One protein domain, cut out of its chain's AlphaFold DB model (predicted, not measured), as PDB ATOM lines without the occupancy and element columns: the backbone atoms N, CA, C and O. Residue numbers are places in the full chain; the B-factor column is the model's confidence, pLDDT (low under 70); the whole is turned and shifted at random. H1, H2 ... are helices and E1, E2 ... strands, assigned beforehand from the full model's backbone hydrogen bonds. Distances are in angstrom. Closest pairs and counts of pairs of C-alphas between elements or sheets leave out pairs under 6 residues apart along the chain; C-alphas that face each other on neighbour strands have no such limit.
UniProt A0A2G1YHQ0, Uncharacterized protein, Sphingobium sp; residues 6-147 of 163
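What this domain is: This is residues 6 to 147 of the 163 residues of an uncharacterized protein of Sphingobium sp (UniProt A0A2G1YHQ0). A small twisted sheet of three strands has H3 along one face and the shorter H5 along the other, while the helical hairpin of H1 and H2 packs beside it, grazing it. H7 continues from E3 past one end of the sheet, H8 packs on H3 without reaching the sheet, and residues 95 to 101, with H6, stick out at the far end from H7. The printed part has 142 residues, with eight named helices and three strands in the order H1 H2 H3 E1 H4 E2 H5 H6 E3 H7 H8; the sheet, E2 E1 E3, is all antiparallel. The class is mostly helix, and the whole is compact, with a radius of gyration of the C-alphas of 15.4 A and spans of 45 by 31 by 26 A.

How they stand to each other: In the sheet, E1 (residues 57 to 63) is the inner strand. It pairs with E3 (104 to 109), N 61 and O 106 being 2.8 A apart, and with E2 (82 to 86), N 60 and O 83 being 2.8 A apart. H3 (35 to 47) runs along the strands over E2 and E1 at a height over the sheet of 9.1 A. H5 (87 to 95) is on the opposite face at 10.0 A, giving three layers, helices on both faces of a sheet. E2, H5, H6 (97 to 100) and E3 form a split strand-helix-strand unit, two strands running the same way with E1 between them; its crossover is right-handed. H3 is the hub. H8 (134 to 143) touches it at a steep tilt of 54 degrees, closest at the C-alphas of Ala 40 and Pro 140, 4.5 A. H7 (110 to 123) touches it with residues 110 to 115 alone, closest at Ala 45 and Ser 111, C-alphas 4.6 A apart. H1 (6 to 19) and H3 only just touch, with 3 pairs of C-alphas within 8 A, closest at Gln 10 and Trp 35, 7.3 A. H1 and H2 (24 to 33) form a hairpin, closest at the C-alphas of Ala 14 and Ala 27, 5.0 A. H4 (66 to 70) only grazes the sheet. Every O i to N i+4 pair is within hydrogen-bond range in H1, H2, H3, H4, H5 and H7; H8 has 3 of 6, and H6 is too short for one.

Where its parts are: H1 begins at C-alpha 6 (-8.315, 35.872, 36.883) and is 19.9 A long; H7 is 19.7 A, E1 19.6 A and H3 18.3 A. H8 ends at C-alpha 143 (-17.052, 29.957, 42.943).

The domain as a whole: The C-alphas of Asp 98 and Arg 126 are farthest apart, 48.1 A. The printed part has no cut, and the link from H4 to E2 is long. Residues 64 to 79, 97 to 103 and 144 to 147 are under 70 in pLDDT.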
ATOM      1  N   ALA A   6      -8.584  36.272  35.505       89.81
ATOM      2  CA  ALA A   6      -8.315  35.872  36.883       89.81
ATOM      3  C   ALA A   6      -6.956  36.392  37.383       89.81
ATOM      4  O   ALA A   6      -6.881  36.969  38.468       89.81
ATOM      5  N   HIS A   7      -5.892  36.273  36.582       90.69
ATOM      6  CA  HIS A   7      -4.574  36.792  36.967       90.69
ATOM      7  C   HIS A   7      -4.572  38.320  37.138       90.69
ATOM      8  O   HIS A   7      -3.934  38.832  38.059       90.69
ATOM      9  N   LEU A   8      -5.292  39.053  36.280       91.12
ATOM     10  CA  LEU A   8      -5.417  40.510  36.390       91.12
ATOM     11  C   LEU A   8      -6.119  40.905  37.695       91.12
ATOM     12  O   LEU A   8      -5.609  41.734  38.447       91.12
ATOM     13  N   PHE A   9      -7.259  40.282  37.993       93.81
ATOM     14  CA  PHE A   9      -8.029  40.584  39.199       93.81
ATOM     15  C   PHE A   9      -7.314  40.146  40.482       93.81
ATOM     16  O   PHE A   9      -7.392  40.854  41.487       93.81
ATOM     17  N   GLN A  10      -6.555  39.045  40.461       94.50
ATOM     18  CA  GLN A  10      -5.666  38.674  41.569       94.50
ATOM     19  C   GLN A  10      -4.620  39.764  41.833       94.50
ATOM     20  O   GLN A  10      -4.428  40.179  42.977       94.50
ATOM     21  N   LEU A  11      -3.969  40.255  40.775       95.06
ATOM     22  CA  LEU A  11      -2.940  41.284  40.885       95.06
ATOM     23  C   LEU A  11      -3.511  42.601  41.426       95.06
ATOM     24  O   LEU A  11      -2.944  43.181  42.348       95.06
ATOM     25  N   ILE A  12      -4.647  43.047  40.889       95.31
ATOM     26  CA  ILE A  12      -5.310  44.283  41.326       95.31
ATOM     27  C   ILE A  12      -5.753  44.171  42.783       95.31
ATOM     28  O   ILE A  12      -5.468  45.069  43.566       95.31
ATOM     29  N   SER A  13      -6.349  43.043  43.177       95.44
ATOM     30  CA  SER A  13      -6.725  42.807  44.578       95.44
ATOM     31  C   SER A  13      -5.518  42.912  45.505       95.44
ATOM     32  O   SER A  13      -5.596  43.540  46.557       95.44
ATOM     33  N   ALA A  14      -4.379  42.335  45.113       94.81
ATOM     34  CA  ALA A  14      -3.161  42.424  45.908       94.81
ATOM     35  C   ALA A  14      -2.654  43.873  46.008       94.81
ATOM     36  O   ALA A  14      -2.219  44.282  47.081       94.81
ATOM     37  N   PHE A  15      -2.741  44.665  44.936       96.31
ATOM     38  CA  PHE A  15      -2.367  46.081  44.975       96.31
ATOM     39  C   PHE A  15      -3.305  46.930  45.833       96.31
ATOM     40  O   PHE A  15      -2.812  47.764  46.586       96.31
ATOM     41  N   GLU A  16      -4.615  46.694  45.791       95.56
ATOM     42  CA  GLU A  16      -5.565  47.358  46.693       95.56
ATOM     43  C   GLU A  16      -5.231  47.061  48.161       95.56
ATOM     44  O   GLU A  16      -5.167  47.964  48.994       95.56
ATOM     45  N   LEU A  17      -4.900  45.804  48.469       92.06
ATOM     46  CA  LEU A  17      -4.452  45.402  49.803       92.06
ATOM     47  C   LEU A  17      -3.117  46.048  50.213       92.06
ATOM     48  O   LEU A  17      -2.941  46.438  51.368       92.06
ATOM     49  N   ILE A  18      -2.179  46.208  49.280       92.88
ATOM     50  CA  ILE A  18      -0.922  46.927  49.532       92.88
ATOM     51  C   ILE A  18      -1.187  48.417  49.782       92.88
ATOM     52  O   ILE A  18      -0.598  48.997  50.694       92.88
ATOM     53  N   ASN A  19      -2.099  49.032  49.023       92.00
ATOM     54  CA  ASN A  19      -2.454  50.446  49.162       92.00
ATOM     55  C   ASN A  19      -3.068  50.767  50.531       92.00
ATOM     56  O   ASN A  19      -2.847  51.858  51.052       92.00
ATOM     57  N   VAL A  20      -3.784  49.818  51.146       87.62
ATOM     58  CA  VAL A  20      -4.300  49.963  52.521       87.62
ATOM     59  C   VAL A  20      -3.256  49.649  53.604       87.62
ATOM     60  O   VAL A  20      -3.563  49.728  54.792       87.62
ATOM     61  N   GLY A  21      -2.016  49.336  53.214       85.25
ATOM     62  CA  GLY A  21      -0.869  49.212  54.113       85.25
ATOM     63  C   GLY A  21      -0.400  47.785  54.394       85.25
ATOM     64  O   GLY A  21       0.480  47.613  55.239       85.25
ATOM     65  N   LEU A  22      -0.935  46.760  53.714       86.38
ATOM     66  CA  LEU A  22      -0.445  45.392  53.894       86.38
ATOM     67  C   LEU A  22       0.903  45.165  53.188       86.38
ATOM     68  O   LEU A  22       1.098  45.606  52.052       86.38
ATOM     69  N   PRO A  23       1.831  44.403  53.796       88.31
ATOM     70  CA  PRO A  23       3.026  43.944  53.100       88.31
ATOM     71  C   PRO A  23       2.671  43.134  51.846       88.31
ATOM     72  O   PRO A  23       1.736  42.335  51.851       88.31
ATOM     73  N   ALA A  24       3.462  43.262  50.777       89.12
ATOM     74  CA  ALA A  24       3.164  42.611  49.496       89.12
ATOM     75  C   ALA A  24       3.019  41.078  49.598       89.12
ATOM     76  O   ALA A  24       2.127  40.495  48.981       89.12
ATOM     77  N   ALA A  25       3.856  40.418  50.407       87.00
ATOM     78  CA  ALA A  25       3.760  38.975  50.643       87.00
ATOM     79  C   ALA A  25       2.451  38.583  51.358       87.00
ATOM     80  O   ALA A  25       1.846  37.566  51.028       87.00
ATOM     81  N   THR A  26       1.995  39.418  52.294       85.06
ATOM     82  CA  THR A  26       0.725  39.255  53.011       85.06
ATOM     83  C   THR A  26      -0.460  39.442  52.074       85.06
ATOM     84  O   THR A  26      -1.312  38.562  51.981       85.06
ATOM     85  N   ALA A  27      -0.482  40.543  51.323       89.50
ATOM     86  CA  ALA A  27      -1.540  40.856  50.370       89.50
ATOM     87  C   ALA A  27      -1.709  39.754  49.314       89.50
ATOM     88  O   ALA A  27      -2.806  39.235  49.112       89.50
ATOM     89  N   THR A  28      -0.609  39.345  48.676       90.69
ATOM     90  CA  THR A  28      -0.629  38.266  47.673       90.69
ATOM     91  C   THR A  28      -1.045  36.929  48.280       90.69
ATOM     92  O   THR A  28      -1.869  36.227  47.698       90.69
ATOM     93  N   GLY A  29      -0.544  36.600  49.473       88.12
ATOM     94  CA  GLY A  29      -0.941  35.406  50.209       88.12
ATOM     95  C   GLY A  29      -2.442  35.352  50.501       88.12
ATOM     96  O   GLY A  29      -3.086  34.343  50.218       88.12
ATOM     97  N   MET A  30      -3.013  36.457  50.986       88.38
ATOM     98  CA  MET A  30      -4.444  36.571  51.283       88.38
ATOM     99  C   MET A  30      -5.313  36.406  50.036       88.38
ATOM    100  O   MET A  30      -6.314  35.689  50.087       88.38
ATOM    101  N   VAL A  31      -4.920  37.025  48.919       92.12
ATOM    102  CA  VAL A  31      -5.647  36.906  47.647       92.12
ATOM    103  C   VAL A  31      -5.594  35.479  47.116       92.12
ATOM    104  O   VAL A  31      -6.628  34.950  46.724       92.12
ATOM    105  N   ILE A  32      -4.425  34.831  47.129       90.81
ATOM    106  CA  ILE A  32      -4.274  33.459  46.619       90.81
ATOM    107  C   ILE A  32      -5.120  32.484  47.444       90.81
ATOM    108  O   ILE A  32      -5.863  31.683  46.877       90.81
ATOM    109  N   THR A  33      -5.046  32.561  48.776       87.62
ATOM    110  CA  THR A  33      -5.778  31.645  49.663       87.62
ATOM    111  C   THR A  33      -7.292  31.837  49.576       87.62
ATOM    112  O   THR A  33      -8.031  30.855  49.622       87.62
ATOM    113  N   ASN A  34      -7.761  33.073  49.384       89.81
ATOM    114  CA  ASN A  34      -9.188  33.396  49.319       89.81
ATOM    115  C   ASN A  34      -9.703  33.632  47.889       89.81
ATOM    116  O   ASN A  34     -10.805  34.156  47.722       89.81
ATOM    117  N   TRP A  35      -8.950  33.254  46.847       92.00
ATOM    118  CA  TRP A  35      -9.231  33.673  45.465       92.00
ATOM    119  C   TRP A  35     -10.662  33.378  45.013       92.00
ATOM    120  O   TRP A  35     -11.285  34.213  44.370       92.00
ATOM    121  N   ARG A  36     -11.220  32.227  45.396       90.19
ATOM    122  CA  ARG A  36     -12.601  31.861  45.048       90.19
ATOM    123  C   ARG A  36     -13.625  32.902  45.517       90.19
ATOM    124  O   ARG A  36     -14.552  33.210  44.779       90.19
ATOM    125  N   VAL A  37     -13.429  33.473  46.704       90.19
ATOM    126  CA  VAL A  37     -14.304  34.517  47.257       90.19
ATOM    127  C   VAL A  37     -14.165  35.808  46.454       90.19
ATOM    128  O   VAL A  37     -15.166  36.387  46.041       90.19
ATOM    129  N   PHE A  38     -12.927  36.226  46.173       92.94
ATOM    130  CA  PHE A  38     -12.658  37.393  45.330       92.94
ATOM    131  C   PHE A  38     -13.278  37.241  43.939       92.94
ATOM    132  O   PHE A  38     -13.994  38.129  43.492       92.94
ATOM    133  N   ALA A  39     -13.049  36.105  43.279       92.06
ATOM    134  CA  ALA A  39     -13.575  35.813  41.951       92.06
ATOM    135  C   ALA A  39     -15.110  35.851  41.927       92.06
ATOM    136  O   ALA A  39     -15.685  36.517  41.072       92.06
ATOM    137  N   ALA A  40     -15.783  35.213  42.890       89.69
ATOM    138  CA  ALA A  40     -17.240  35.279  42.990       89.69
ATOM    139  C   ALA A  40     -17.747  36.713  43.239       89.69
ATOM    140  O   ALA A  40     -18.733  37.124  42.625       89.69
ATOM    141  N   GLY A  41     -17.061  37.493  44.084       91.44
ATOM    142  CA  GLY A  41     -17.384  38.900  44.332       91.44
ATOM    143  C   GLY A  41     -17.240  39.760  43.074       91.44
ATOM    144  O   GLY A  41     -18.152  40.513  42.737       91.44
ATOM    145  N   TYR A  42     -16.142  39.595  42.330       93.44
ATOM    146  CA  TYR A  42     -15.929  40.291  41.061       93.44
ATOM    147  C   TYR A  42     -16.913  39.857  39.982       93.44
ATOM    148  O   TYR A  42     -17.465  40.716  39.305       93.44
ATOM    149  N   GLY A  43     -17.195  38.561  39.846       90.00
ATOM    150  CA  GLY A  43     -18.177  38.074  38.879       90.00
ATOM    151  C   GLY A  43     -19.556  38.698  39.114       90.00
ATOM    152  O   GLY A  43     -20.211  39.144  38.177       90.00
ATOM    153  N   ARG A  44     -19.973  38.828  40.381       88.44
ATOM    154  CA  ARG A  44     -21.222  39.522  40.736       88.44
ATOM    155  C   ARG A  44     -21.161  41.024  40.493       88.44
ATOM    156  O   ARG A  44     -22.117  41.586  39.971       88.44
ATOM    157  N   ALA A  45     -20.044  41.664  40.819       91.56
ATOM    158  CA  ALA A  45     -19.830  43.074  40.519       91.56
ATOM    159  C   ALA A  45     -19.909  43.370  39.009       91.56
ATOM    160  O   ALA A  45     -20.507  44.365  38.605       91.56
ATOM    161  N   VAL A  46     -19.356  42.487  38.170       91.12
ATOM    162  CA  VAL A  46     -19.391  42.600  36.703       91.12
ATOM    163  C   VAL A  46     -20.809  42.419  36.147       91.12
ATOM    164  O   VAL A  46     -21.183  43.102  35.198       91.12
ATOM    165  N   GLN A  47     -21.647  41.585  36.769       86.12
ATOM    166  CA  GLN A  47     -23.065  41.470  36.395       86.12
ATOM    167  C   GLN A  47     -23.872  42.753  36.672       86.12
ATOM    168  O   GLN A  47     -24.939  42.932  36.091       86.12
ATOM    169  N   ASN A  48     -23.373  43.650  37.531       86.38
ATOM    170  CA  ASN A  48     -24.068  44.873  37.940       86.38
ATOM    171  C   ASN A  48     -23.217  46.151  37.776       86.38
ATOM    172  O   ASN A  48     -23.250  47.056  38.614       86.38
ATOM    173  N   LEU A  49     -22.440  46.257  36.691       86.38
ATOM    174  CA  LEU A  49     -21.527  47.393  36.463       86.38
ATOM    175  C   LEU A  49     -22.231  48.756  36.471       86.38
ATOM    176  O   LEU A  49     -21.677  49.736  36.976       86.38
ATOM    177  N   HIS A  50     -23.452  48.810  35.939       86.19
ATOM    178  CA  HIS A  50     -24.258  50.029  35.823       86.19
ATOM    179  C   HIS A  50     -25.285  50.200  36.951       86.19
ATOM    180  O   HIS A  50     -26.101  51.121  36.895       86.19
ATOM    181  N   GLY A  51     -25.253  49.328  37.962       79.81
ATOM    182  CA  GLY A  51     -26.121  49.417  39.129       79.81
ATOM    183  C   GLY A  51     -25.885  50.679  39.952       79.81
ATOM    184  O   GLY A  51     -24.839  51.334  39.868       79.81
ATOM    185  N   VAL A  52     -26.870  51.010  40.784       87.56
ATOM    186  CA  VAL A  52     -26.743  52.085  41.771       87.56
ATOM    187  C   VAL A  52     -25.823  51.656  42.916       87.56
ATOM    188  O   VAL A  52     -25.626  50.476  43.182       87.56
ATOM    189  N   ARG A  53     -25.266  52.635  43.636       85.25
ATOM    190  CA  ARG A  53     -24.316  52.409  44.743       85.25
ATOM    191  C   ARG A  53     -24.867  51.570  45.901       85.25
ATOM    192  O   ARG A  53     -24.083  51.007  46.657       85.25
ATOM    193  N   SER A  54     -26.188  51.497  46.060       84.50
ATOM    194  CA  SER A  54     -26.824  50.615  47.049       84.50
ATOM    195  C   SER A  54     -26.601  49.135  46.750       84.50
ATOM    196  O   SER A  54     -26.629  48.327  47.670       84.50
ATOM    197  N   ASP A  55     -26.324  48.803  45.490       85.62
ATOM    198  CA  ASP A  55     -26.180  47.431  45.009       85.62
ATOM    199  C   ASP A  55     -24.699  47.059  44.833       85.62
ATOM    200  O   ASP A  55     -24.361  46.084  44.155       85.62
ATOM    201  N   ASP A  56     -23.800  47.873  45.402       92.00
ATOM    202  CA  ASP A  56     -22.370  47.608  45.382       92.00
ATOM    203  C   ASP A  56     -22.064  46.314  46.154       92.00
ATOM    204  O   ASP A  56     -22.602  46.043  47.231       92.00
ATOM    205  N   VAL A  57     -21.167  45.521  45.576       91.69
ATOM    206  CA  VAL A  57     -20.658  44.278  46.140       91.69
ATOM    207  C   VAL A  57     -19.338  44.578  46.835       91.69
ATOM    208  O   VAL A  57     -18.451  45.231  46.272       91.69
ATOM    209  N   PHE A  58     -19.192  44.067  48.048       94.06
ATOM    210  CA  PHE A  58     -18.012  44.236  48.882       94.06
ATOM    211  C   PHE A  58     -17.356  42.887  49.150       94.06
ATOM    212  O   PHE A  58     -18.034  41.877  49.320       94.06
ATOM    213  N   VAL A  59     -16.027  42.880  49.214       93.31
ATOM    214  CA  VAL A  59     -15.252  41.762  49.754       93.31
ATOM    215  C   VAL A  59     -14.674  42.207  51.089       93.31
ATOM    216  O   VAL A  59     -13.909  43.173  51.149       93.31
ATOM    217  N   ARG A  60     -15.039  41.509  52.161       91.06
ATOM    218  CA  ARG A  60     -14.571  41.775  53.520       91.06
ATOM    219  C   ARG A  60     -13.592  40.697  53.957       91.06
ATOM    220  O   ARG A  60     -13.943  39.522  54.016       91.06
ATOM    221  N   LEU A  61     -12.376  41.103  54.296       88.81
ATOM    222  CA  LEU A  61     -11.357  40.259  54.912       88.81
ATOM    223  C   LEU A  61     -11.398  40.448  56.424       88.81
ATOM    224  O   LEU A  61     -11.299  41.576  56.911       88.81
ATOM    225  N   LEU A  62     -11.540  39.348  57.161       84.88
ATOM    226  CA  LEU A  62     -11.503  39.349  58.620       84.88
ATOM    227  C   LEU A  62     -10.096  39.090  59.143       84.88
ATOM    228  O   LEU A  62      -9.484  38.079  58.808       84.88
ATOM    229  N   HIS A  63      -9.650  39.946  60.056       78.50
ATOM    230  CA  HIS A  63      -8.420  39.774  60.812       78.50
ATOM    231  C   HIS A  63      -8.722  39.537  62.281       78.50
ATOM    232  O   HIS A  63      -9.374  40.352  62.943       78.50
ATOM    233  N   LEU A  64      -8.223  38.412  62.783       69.19
ATOM    234  CA  LEU A  64      -8.393  38.001  64.177       69.19
ATOM    235  C   LEU A  64      -7.359  38.667  65.095       69.19
ATOM    236  O   LEU A  64      -7.559  38.752  66.305       69.19
ATOM    237  N   SER A  65      -6.244  39.138  64.531       68.81
ATOM    238  CA  SER A  65      -5.184  39.818  65.268       68.81
ATOM    239  C   SER A  65      -4.470  40.854  64.397       68.81
ATOM    240  O   SER A  65      -4.441  40.758  63.172       68.81
ATOM    241  N   LEU A  66      -3.843  41.842  65.043       69.81
ATOM    242  CA  LEU A  66      -2.971  42.808  64.361       69.81
ATOM    243  C   LEU A  66      -1.713  42.146  63.774       69.81
ATOM    244  O   LEU A  66      -1.125  42.674  62.836       69.81
ATOM    245  N   GLU A  67      -1.310  40.985  64.297       66.50
ATOM    246  CA  GLU A  67      -0.147  40.235  63.815       66.50
ATOM    247  C   GLU A  67      -0.324  39.774  62.358       66.50
ATOM    248  O   GLU A  67       0.632  39.810  61.574       66.50
ATOM    249  N   GLU A  68      -1.560  39.432  61.969       65.38
ATOM    250  CA  GLU A  68      -1.917  39.088  60.587       65.38
ATOM    251  C   GLU A  68      -1.681  40.260  59.621       65.38
ATOM    252  O   GLU A  68      -1.297  40.044  58.471       65.38
ATOM    253  N   LEU A  69      -1.847  41.500  60.096       66.81
ATOM    254  CA  LEU A  69      -1.632  42.717  59.305       66.81
ATOM    255  C   LEU A  69      -0.144  43.065  59.171       66.81
ATOM    256  O   LEU A  69       0.284  43.592  58.146       66.81
ATOM    257  N   THR A  70       0.660  42.760  60.193       65.31
ATOM    258  CA  THR A  70       2.095  43.094  60.225       65.31
ATOM    259  C   THR A  70       2.993  42.044  59.572       65.31
ATOM    260  O   THR A  70       4.210  42.214  59.541       65.31
ATOM    261  N   GLY A  71       2.419  40.956  59.050       59.16
ATOM    262  CA  GLY A  71       3.187  39.880  58.426       59.16
ATOM    263  C   GLY A  71       3.946  39.025  59.443       59.16
ATOM    264  O   GLY A  71       5.091  38.656  59.190       59.16
ATOM    265  N   GLY A  72       3.330  38.710  60.589       58.78
ATOM    266  CA  GLY A  72       3.847  37.689  61.504       58.78
ATOM    267  C   GLY A  72       3.888  36.327  60.804       58.78
ATOM    268  O   GLY A  72       2.878  35.648  60.667       58.78
ATOM    269  N   ILE A  73       5.065  35.948  60.303       52.16
ATOM    270  CA  ILE A  73       5.310  34.766  59.454       52.16
ATOM    271  C   ILE A  73       5.292  33.439  60.246       52.16
ATOM    272  O   ILE A  73       5.490  32.368  59.668       52.16
ATOM    273  N   ASP A  74       5.021  33.437  61.556       47.78
ATOM    274  CA  ASP A  74       5.106  32.204  62.345       47.78
ATOM    275  C   ASP A  74       3.836  31.314  62.224       47.78
ATOM    276  O   ASP A  74       2.936  31.277  63.058       47.78
ATOM    277  N   ARG A  75       3.863  30.485  61.167       46.38
ATOM    278  CA  ARG A  75       3.563  29.029  61.156       46.38
ATOM    279  C   ARG A  75       2.178  28.477  60.808       46.38
ATOM    280  O   ARG A  75       2.086  27.251  60.749       46.38
ATOM    281  N   LYS A  76       1.128  29.253  60.514       51.81
ATOM    282  CA  LYS A  76      -0.193  28.636  60.195       51.81
ATOM    283  C   LYS A  76      -0.907  29.093  58.918       51.81
ATOM    284  O   LYS A  76      -2.013  28.632  58.662       51.81
ATOM    285  N   GLY A  77      -0.236  29.866  58.064       55.44
ATOM    286  CA  GLY A  77      -0.791  30.322  56.785       55.44
ATOM    287  C   GLY A  77      -1.666  31.568  56.923       55.44
ATOM    288  O   GLY A  77      -1.988  31.999  58.026       55.44
ATOM    289  N   TRP A  78      -2.014  32.174  55.789       65.06
ATOM    290  CA  TRP A  78      -2.882  33.351  55.726       65.06
ATOM    291  C   TRP A  78      -4.330  32.914  55.981       65.06
ATOM    292  O   TRP A  78      -5.043  32.539  55.057       65.06
ATOM    293  N   THR A  79      -4.738  32.872  57.250       68.00
ATOM    294  CA  THR A  79      -6.035  32.310  57.667       68.00
ATOM    295  C   THR A  79      -7.179  33.312  57.691       68.00
ATOM    296  O   THR A  79      -8.287  32.919  58.037       68.00
ATOM    297  N   SER A  80      -6.930  34.577  57.345       77.62
ATOM    298  CA  SER A  80      -7.938  35.637  57.327       77.62
ATOM    299  C   SER A  80      -9.060  35.273  56.344       77.62
ATOM    300  O   SER A  80      -8.811  35.265  55.130       77.62
ATOM    301  N   PRO A  81     -10.266  34.914  56.826       83.38
ATOM    302  CA  PRO A  81     -11.337  34.496  55.940       83.38
ATOM    303  C   PRO A  81     -11.907  35.706  55.202       83.38
ATOM    304  O   PRO A  81     -12.048  36.794  55.769       83.38
ATOM    305  N   ALA A  82     -12.235  35.499  53.929       87.56
ATOM    306  CA  ALA A  82     -12.911  36.479  53.096       87.56
ATOM    307  C   ALA A  82     -14.411  36.174  52.994       87.56
ATOM    308  O   ALA A  82     -14.805  35.012  52.891       87.56
ATOM    309  N   TYR A  83     -15.223  37.225  52.932       88.75
ATOM    310  CA  TYR A  83     -16.662  37.150  52.688       88.75
ATOM    311  C   TYR A  83     -17.082  38.145  51.615       88.75
ATOM    312  O   TYR A  83     -16.433  39.175  51.434       88.75
ATOM    313  N   ILE A  84     -18.180  37.841  50.931       90.06
ATOM    314  CA  ILE A  84     -18.846  38.727  49.984       90.06
ATOM    315  C   ILE A  84     -20.099  39.272  50.658       90.06
ATOM    316  O   ILE A  84     -20.891  38.509  51.221       90.06
ATOM    317  N   GLU A  85     -20.268  40.586  50.595       89.06
ATOM    318  CA  GLU A  85     -21.357  41.305  51.248       89.06
ATOM    319  C   GLU A  85     -22.012  42.270  50.265       89.06
ATOM    320  O   GLU A  85     -21.341  42.890  49.439       89.06
ATOM    321  N   ASP A  86     -23.333  42.394  50.360       88.88
ATOM    322  CA  ASP A  86     -24.024  43.574  49.848       88.88
ATOM    323  C   ASP A  86     -23.941  44.713  50.875       88.88
ATOM    324  O   ASP A  86     -23.472  44.538  52.007       88.88
ATOM    325  N   ARG A  87     -24.386  45.904  50.470       87.56
ATOM    326  CA  ARG A  87     -24.314  47.099  51.311       87.56
ATOM    327  C   ARG A  87     -25.041  46.936  52.647       87.56
ATOM    328  O   ARG A  87     -24.483  47.293  53.681       87.56
ATOM    329  N   GLU A  88     -26.265  46.418  52.620       85.88
ATOM    330  CA  GLU A  88     -27.106  46.252  53.812       85.88
ATOM    331  C   GLU A  88     -26.450  45.306  54.825       85.88
ATOM    332  O   GLU A  88     -26.408  45.574  56.026       85.88
ATOM    333  N   SER A  89     -25.872  44.224  54.320       83.69
ATOM    334  CA  SER A  89     -25.222  43.189  55.117       83.69
ATOM    335  C   SER A  89     -23.928  43.670  55.744       83.69
ATOM    336  O   SER A  89     -23.683  43.416  56.925       83.69
ATOM    337  N   LEU A  90     -23.139  44.421  54.977       87.50
ATOM    338  CA  LEU A  90     -21.949  45.085  55.483       87.50
ATOM    339  C   LEU A  90     -22.317  46.103  56.572       87.50
ATOM    340  O   LEU A  90     -21.708  46.099  57.640       87.50
ATOM    341  N   ASP A  91     -23.328  46.946  56.343       87.94
ATOM    342  CA  ASP A  91     -23.772  47.944  57.326       87.94
ATOM    343  C   ASP A  91     -24.271  47.269  58.621       87.94
ATOM    344  O   ASP A  91     -23.925  47.710  59.723       87.94
ATOM    345  N   PHE A  92     -25.009  46.159  58.508       84.81
ATOM    346  CA  PHE A  92     -25.424  45.347  59.654       84.81
ATOM    347  C   PHE A  92     -24.220  44.796  60.431       84.81
ATOM    348  O   PHE A  92     -24.138  44.972  61.648       84.81
ATOM    349  N   GLU A  93     -23.262  44.164  59.749       80.44
ATOM    350  CA  GLU A  93     -22.080  43.572  60.385       80.44
ATOM    351  C   GLU A  93     -21.146  44.622  61.009       80.44
ATOM    352  O   GLU A  93     -20.588  44.390  62.081       80.44
ATOM    353  N   LEU A  94     -21.013  45.808  60.410       83.56
ATOM    354  CA  LEU A  94     -20.213  46.908  60.964       83.56
ATOM    355  C   LEU A  94     -20.901  47.649  62.123       83.56
ATOM    356  O   LEU A  94     -20.222  48.294  62.938       83.56
ATOM    357  N   GLY A  95     -22.232  47.571  62.195       82.12
ATOM    358  CA  GLY A  95     -23.048  48.110  63.285       82.12
ATOM    359  C   GLY A  95     -23.033  47.254  64.556       82.12
ATOM    360  O   GLY A  95     -23.464  47.714  65.612       82.12
ATOM    361  N   ARG A  96     -22.521  46.022  64.479       75.94
ATOM    362  CA  ARG A  96     -22.444  45.081  65.599       75.94
ATOM    363  C   ARG A  96     -21.283  45.389  66.548       75.94
ATOM    364  O   ARG A  96     -20.121  45.108  66.256       75.94
ATOM    365  N   ASP A  97     -21.600  45.906  67.734       68.44
ATOM    366  CA  ASP A  97     -20.597  46.221  68.764       68.44
ATOM    367  C   ASP A  97     -19.921  44.976  69.370       68.44
ATOM    368  O   ASP A  97     -18.765  45.048  69.789       68.44
ATOM    369  N   ASP A  98     -20.588  43.815  69.365       69.81
ATOM    370  CA  ASP A  98     -20.044  42.552  69.888       69.81
ATOM    371  C   ASP A  98     -18.842  42.034  69.078       69.81
ATOM    372  O   ASP A  98     -17.968  41.358  69.622       69.81
ATOM    373  N   ARG A  99     -18.761  42.382  67.789       61.22
ATOM    374  CA  ARG A  99     -17.668  41.982  66.888       61.22
ATOM    375  C   ARG A  99     -16.509  42.979  66.838       61.22
ATOM    376  O   ARG A  99     -15.380  42.569  66.570       61.22
ATOM    377  N   ARG A 100     -16.743  44.259  67.151       59.09
ATOM    378  CA  ARG A 100     -15.726  45.329  67.068       59.09
ATOM    379  C   ARG A 100     -14.515  45.123  67.972       59.09
ATOM    380  O   ARG A 100     -13.425  45.566  67.636       59.09
ATOM    381  N   VAL A 101     -14.697  44.470  69.119       55.06
ATOM    382  CA  VAL A 101     -13.622  44.294  70.111       55.06
ATOM    383  C   VAL A 101     -12.653  43.171  69.716       55.06
ATOM    384  O   VAL A 101     -11.512  43.162  70.171       55.06
ATOM    385  N   ALA A 102     -13.084  42.236  68.863       57.53
ATOM    386  CA  ALA A 102     -12.331  41.021  68.553       57.53
ATOM    387  C   ALA A 102     -11.743  40.982  67.135       57.53
ATOM    388  O   ALA A 102     -10.847  40.176  66.890       57.53
ATOM    389  N   PHE A 103     -12.222  41.816  66.207       67.56
ATOM    390  CA  PHE A 103     -11.855  41.708  64.796       67.56
ATOM    391  C   PHE A 103     -11.510  43.059  64.174       67.56
ATOM    392  O   PHE A 103     -12.223  44.044  64.352       67.56
ATOM    393  N   THR A 104     -10.448  43.080  63.371       78.88
ATOM    394  CA  THR A 104     -10.207  44.149  62.390       78.88
ATOM    395  C   THR A 104     -10.685  43.658  61.027       78.88
ATOM    396  O   THR A 104     -10.551  42.478  60.723       78.88
ATOM    397  N   SER A 105     -11.274  44.527  60.206       86.38
ATOM    398  CA  SER A 105     -11.716  44.159  58.855       86.38
ATOM    399  C   SER A 105     -11.064  45.052  57.810       86.38
ATOM    400  O   SER A 105     -10.985  46.264  58.008       86.38
ATOM    401  N   ILE A 106     -10.654  44.465  56.689       89.50
ATOM    402  CA  ILE A 106     -10.344  45.204  55.460       89.50
ATOM    403  C   ILE A 106     -11.516  45.004  54.509       89.50
ATOM    404  O   ILE A 106     -11.974  43.880  54.314       89.50
ATOM    405  N   ILE A 107     -12.016  46.093  53.934       92.69
ATOM    406  CA  ILE A 107     -13.165  46.071  53.029       92.69
ATOM    407  C   ILE A 107     -12.705  46.592  51.678       92.69
ATOM    408  O   ILE A 107     -12.191  47.706  51.586       92.69
ATOM    409  N   LEU A 108     -12.924  45.800  50.635       94.31
ATOM    410  CA  LEU A 108     -12.749  46.217  49.252       94.31
ATOM    411  C   LEU A 108     -14.119  46.358  48.595       94.31
ATOM    412  O   LEU A 108     -14.953  45.459  48.693       94.31
ATOM    413  N   CYS A 109     -14.347  47.461  47.888       94.88
ATOM    414  CA  CYS A 109     -15.523  47.596  47.034       94.88
ATOM    415  C   CYS A 109     -15.247  46.891  45.700       94.88
ATOM    416  O   CYS A 109     -14.621  47.456  44.800       94.88
ATOM    417  N   ALA A 110     -15.701  45.643  45.573       94.69
ATOM    418  CA  ALA A 110     -15.515  44.851  44.361       94.69
ATOM    419  C   ALA A 110     -16.187  45.513  43.150       94.69
ATOM    420  O   ALA A 110     -15.623  45.477  42.058       94.69
ATOM    421  N   SER A 111     -17.332  46.178  43.351       95.06
ATOM    422  CA  SER A 111     -18.011  46.949  42.302       95.06
ATOM    423  C   SER A 111     -17.168  48.093  41.748       95.06
ATOM    424  O   SER A 111     -17.095  48.250  40.533       95.06
ATOM    425  N   ASP A 112     -16.481  48.867  42.589       95.00
ATOM    426  CA  ASP A 112     -15.629  49.962  42.102       95.00
ATOM    427  C   ASP A 112     -14.392  49.475  41.365       95.00
ATOM    428  O   ASP A 112     -14.034  50.022  40.316       95.00
ATOM    429  N   ILE A 113     -13.770  48.420  41.885       95.00
ATOM    430  CA  ILE A 113     -12.632  47.780  41.231       95.00
ATOM    431  C   ILE A 113     -13.075  47.236  39.869       95.00
ATOM    432  O   ILE A 113     -12.462  47.562  38.855       95.00
ATOM    433  N   ALA A 114     -14.175  46.478  39.816       93.69
ATOM    434  CA  ALA A 114     -14.705  45.917  38.577       93.69
ATOM    435  C   ALA A 114     -15.051  47.009  37.556       93.69
ATOM    436  O   ALA A 114     -14.592  46.932  36.421       93.69
ATOM    437  N   ARG A 115     -15.773  48.068  37.953       93.56
ATOM    438  CA  ARG A 115     -16.072  49.209  37.067       93.56
ATOM    439  C   ARG A 115     -14.805  49.850  36.514       93.56
ATOM    440  O   ARG A 115     -14.737  50.123  35.319       93.56
ATOM    441  N   SER A 116     -13.800  50.062  37.361       93.25
ATOM    442  CA  SER A 116     -12.529  50.669  36.950       93.25
ATOM    443  C   SER A 116     -11.770  49.780  35.965       93.25
ATOM    444  O   SER A 116     -11.272  50.267  34.948       93.25
ATOM    445  N   VAL A 117     -11.729  48.471  36.226       92.62
ATOM    446  CA  VAL A 117     -11.096  47.484  35.343       92.62
ATOM    447  C   VAL A 117     -11.821  47.398  34.009       92.62
ATOM    448  O   VAL A 117     -11.164  47.466  32.972       92.62
ATOM    449  N   MET A 118     -13.152  47.304  34.010       92.00
ATOM    450  CA  MET A 118     -13.941  47.228  32.777       92.00
ATOM    451  C   MET A 118     -13.799  48.506  31.957       92.00
ATOM    452  O   MET A 118     -13.466  48.436  30.777       92.00
ATOM    453  N   HIS A 119     -13.880  49.674  32.598       91.56
ATOM    454  CA  HIS A 119     -13.643  50.953  31.934       91.56
ATOM    455  C   HIS A 119     -12.244  51.036  31.301       91.56
ATOM    456  O   HIS A 119     -12.103  51.512  30.174       91.56
ATOM    457  N   ALA A 120     -11.193  50.586  31.996       91.38
ATOM    458  CA  ALA A 120      -9.842  50.554  31.433       91.38
ATOM    459  C   ALA A 120      -9.729  49.545  30.276       91.38
ATOM    460  O   ALA A 120      -9.101  49.826  29.256       91.38
ATOM    461  N   THR A 121     -10.374  48.391  30.412       89.81
ATOM    462  CA  THR A 121     -10.358  47.313  29.419       89.81
ATOM    463  C   THR A 121     -11.048  47.736  28.115       89.81
ATOM    464  O   THR A 121     -10.509  47.509  27.029       89.81
ATOM    465  N   GLU A 122     -12.171  48.445  28.207       90.31
ATOM    466  CA  GLU A 122     -12.884  48.999  27.051       90.31
ATOM    467  C   GLU A 122     -12.131  50.178  26.429       90.31
ATOM    468  O   GLU A 122     -11.849  50.187  25.231       90.31
ATOM    469  N   ASN A 123     -11.763  51.178  27.235       90.69
ATOM    470  CA  ASN A 123     -11.299  52.459  26.697       90.69
ATOM    471  C   ASN A 123      -9.806  52.482  26.358       90.69
ATOM    472  O   ASN A 123      -9.392  53.205  25.449       90.69
ATOM    473  N   VAL A 124      -8.988  51.709  27.074       91.38
ATOM    474  CA  VAL A 124      -7.531  51.676  26.876       91.38
ATOM    475  C   VAL A 124      -7.139  50.463  26.044       91.38
ATOM    476  O   VAL A 124      -6.445  50.612  25.038       91.38
ATOM    477  N   CYS A 125      -7.615  49.275  26.426       85.56
ATOM    478  CA  CYS A 125      -7.265  48.027  25.744       85.56
ATOM    479  C   CYS A 125      -8.133  47.748  24.505       85.56
ATOM    480  O   CYS A 125      -7.752  46.909  23.690       85.56
ATOM    481  N   ARG A 126      -9.248  48.476  24.325       87.69
ATOM    482  CA  ARG A 126     -10.166  48.357  23.176       87.69
ATOM    483  C   ARG A 126     -10.777  46.965  23.018       87.69
ATOM    484  O   ARG A 126     -11.076  46.550  21.897       87.69
ATOM    485  N   ILE A 127     -10.960  46.246  24.125       85.50
ATOM    486  CA  ILE A 127     -11.725  44.997  24.130       85.50
ATOM    487  C   ILE A 127     -13.207  45.368  24.085       85.50
ATOM    488  O   ILE A 127     -13.658  46.215  24.852       85.50
ATOM    489  N   GLN A 128     -13.948  44.773  23.154       85.38
ATOM    490  CA  GLN A 128     -15.385  45.001  23.029       85.38
ATOM    491  C   GLN A 128     -16.131  44.145  24.049       85.38
ATOM    492  O   GLN A 128     -15.835  42.961  24.168       85.38
ATOM    493  N   SER A 129     -17.084  44.755  24.755       83.25
ATOM    494  CA  SER A 129     -17.968  44.088  25.718       83.25
ATOM    495  C   SER A 129     -17.246  43.142  26.697       83.25
ATOM    496  O   SER A 129     -17.636  41.984  26.821       83.25
ATOM    497  N   PRO A 130     -16.199  43.583  27.425       83.88
ATOM    498  CA  PRO A 130     -15.458  42.703  28.328       83.88
ATOM    499  C   PRO A 130     -16.317  42.141  29.465       83.88
ATOM    500  O   PRO A 130     -15.975  41.108  30.023       83.88
ATOM    501  N   SER A 131     -17.444  42.772  29.800       83.00
ATOM    502  CA  SER A 131     -18.412  42.237  30.763       83.00
ATOM    503  C   SER A 131     -19.136  40.974  30.285       83.00
ATOM    504  O   SER A 131     -19.688  40.252  31.110       83.00
ATOM    505  N   GLU A 132     -19.162  40.722  28.973       84.38
ATOM    506  CA  GLU A 132     -19.773  39.539  28.351       84.38
ATOM    507  C   GLU A 132     -18.783  38.371  28.216       84.38
ATOM    508  O   GLU A 132     -19.151  37.317  27.703       84.38
ATOM    509  N   ASP A 133     -17.533  38.534  28.668       85.19
ATOM    510  CA  ASP A 133     -16.540  37.463  28.624       85.19
ATOM    511  C   ASP A 133     -17.003  36.257  29.466       85.19
ATOM    512  O   ASP A 133     -17.433  36.382  30.624       85.19
ATOM    513  N   GLU A 134     -16.914  35.069  28.863       83.94
ATOM    514  CA  GLU A 134     -17.317  33.806  29.480       83.94
ATOM    515  C   GLU A 134     -16.573  33.552  30.799       83.94
ATOM    516  O   GLU A 134     -17.158  32.996  31.729       83.94
ATOM    517  N   GLU A 135     -15.325  34.019  30.929       85.56
ATOM    518  CA  GLU A 135     -14.541  33.873  32.156       85.56
ATOM    519  C   GLU A 135     -15.233  34.560  33.344       85.56
ATOM    520  O   GLU A 135     -15.354  33.958  34.408       85.56
ATOM    521  N   PHE A 136     -15.739  35.788  33.187       82.25
ATOM    522  CA  PHE A 136     -16.382  36.509  34.295       82.25
ATOM    523  C   PHE A 136     -17.764  35.967  34.627       82.25
ATOM    524  O   PHE A 136     -18.145  35.910  35.800       82.25
ATOM    525  N   SER A 137     -18.524  35.596  33.596       78.69
ATOM    526  CA  SER A 137     -19.892  35.106  33.769       78.69
ATOM    527  C   SER A 137     -19.937  33.761  34.499       78.69
ATOM    528  O   SER A 137     -20.908  33.498  35.214       78.69
ATOM    529  N   SER A 138     -18.874  32.953  34.403       84.00
ATOM    530  CA  SER A 138     -18.782  31.667  35.096       84.00
ATOM    531  C   SER A 138     -18.434  31.804  36.582       84.00
ATOM    532  O   SER A 138     -18.889  30.996  37.391       84.00
ATOM    533  N   TRP A 139     -17.695  32.844  36.993       87.00
ATOM    534  CA  TRP A 139     -17.181  32.965  38.367       87.00
ATOM    535  C   TRP A 139     -18.247  32.900  39.468       87.00
ATOM    536  O   TRP A 139     -18.012  32.211  40.464       87.00
ATOM    537  N   PRO A 140     -19.416  33.562  39.352       79.69
ATOM    538  CA  PRO A 140     -20.458  33.437  40.361       79.69
ATOM    539  C   PRO A 140     -20.987  32.011  40.480       79.69
ATOM    540  O   PRO A 140     -21.328  31.602  41.581       79.69
ATOM    541  N   ALA A 141     -21.054  31.242  39.392       75.44
ATOM    542  CA  ALA A 141     -21.506  29.854  39.431       75.44
ATOM    543  C   ALA A 141     -20.401  28.922  39.953       75.44
ATOM    544  O   ALA A 141     -20.624  28.163  40.894       75.44
ATOM    545  N   ASP A 142     -19.189  29.046  39.414       77.44
ATOM    546  CA  ASP A 142     -18.053  28.164  39.707       77.44
ATOM    547  C   ASP A 142     -17.488  28.357  41.119       77.44
ATOM    548  O   ASP A 142     -16.894  27.441  41.704       77.44
ATOM    549  N   TYR A 143     -17.643  29.565  41.668       74.81
ATOM    550  CA  TYR A 143     -17.052  29.957  42.943       74.81
ATOM    551  C   TYR A 143     -18.072  30.424  43.987       74.81
ATOM    552  O   TYR A 143     -17.658  30.814  45.082       74.81
ATOM    553  N   SER A 144     -19.386  30.334  43.726       62.69
ATOM    554  CA  SER A 144     -20.379  30.531  44.790       62.69
ATOM    555  C   SER A 144     -20.358  29.357  45.765       62.69
ATOM    556  O   SER A 144     -20.736  28.229  45.466       62.69
ATOM    557  N   ASN A 145     -19.916  29.633  46.984       66.69
ATOM    558  CA  ASN A 145     -20.212  28.806  48.141       66.69
ATOM    559  C   ASN A 145     -21.103  29.641  49.054       66.69
ATOM    560  O   ASN A 145     -20.773  30.796  49.319       66.69
ATOM    561  N   GLU A 146     -22.203  29.073  49.546       61.66
ATOM    562  CA  GLU A 146     -23.102  29.746  50.498       61.66
ATOM    563  C   GLU A 146     -22.329  30.276  51.719       61.66
ATOM    564  O   GLU A 146     -22.628  31.352  52.220       61.66
ATOM    565  N   ASN A 147     -21.248  29.594  52.122       63.91
ATOM    566  CA  ASN A 147     -20.391  30.014  53.234       63.91
ATOM    567  C   ASN A 147     -19.573  31.292  52.968       63.91
ATOM    568  O   ASN A 147     -19.017  31.857  53.907       63.91
TER     569      ASN A 147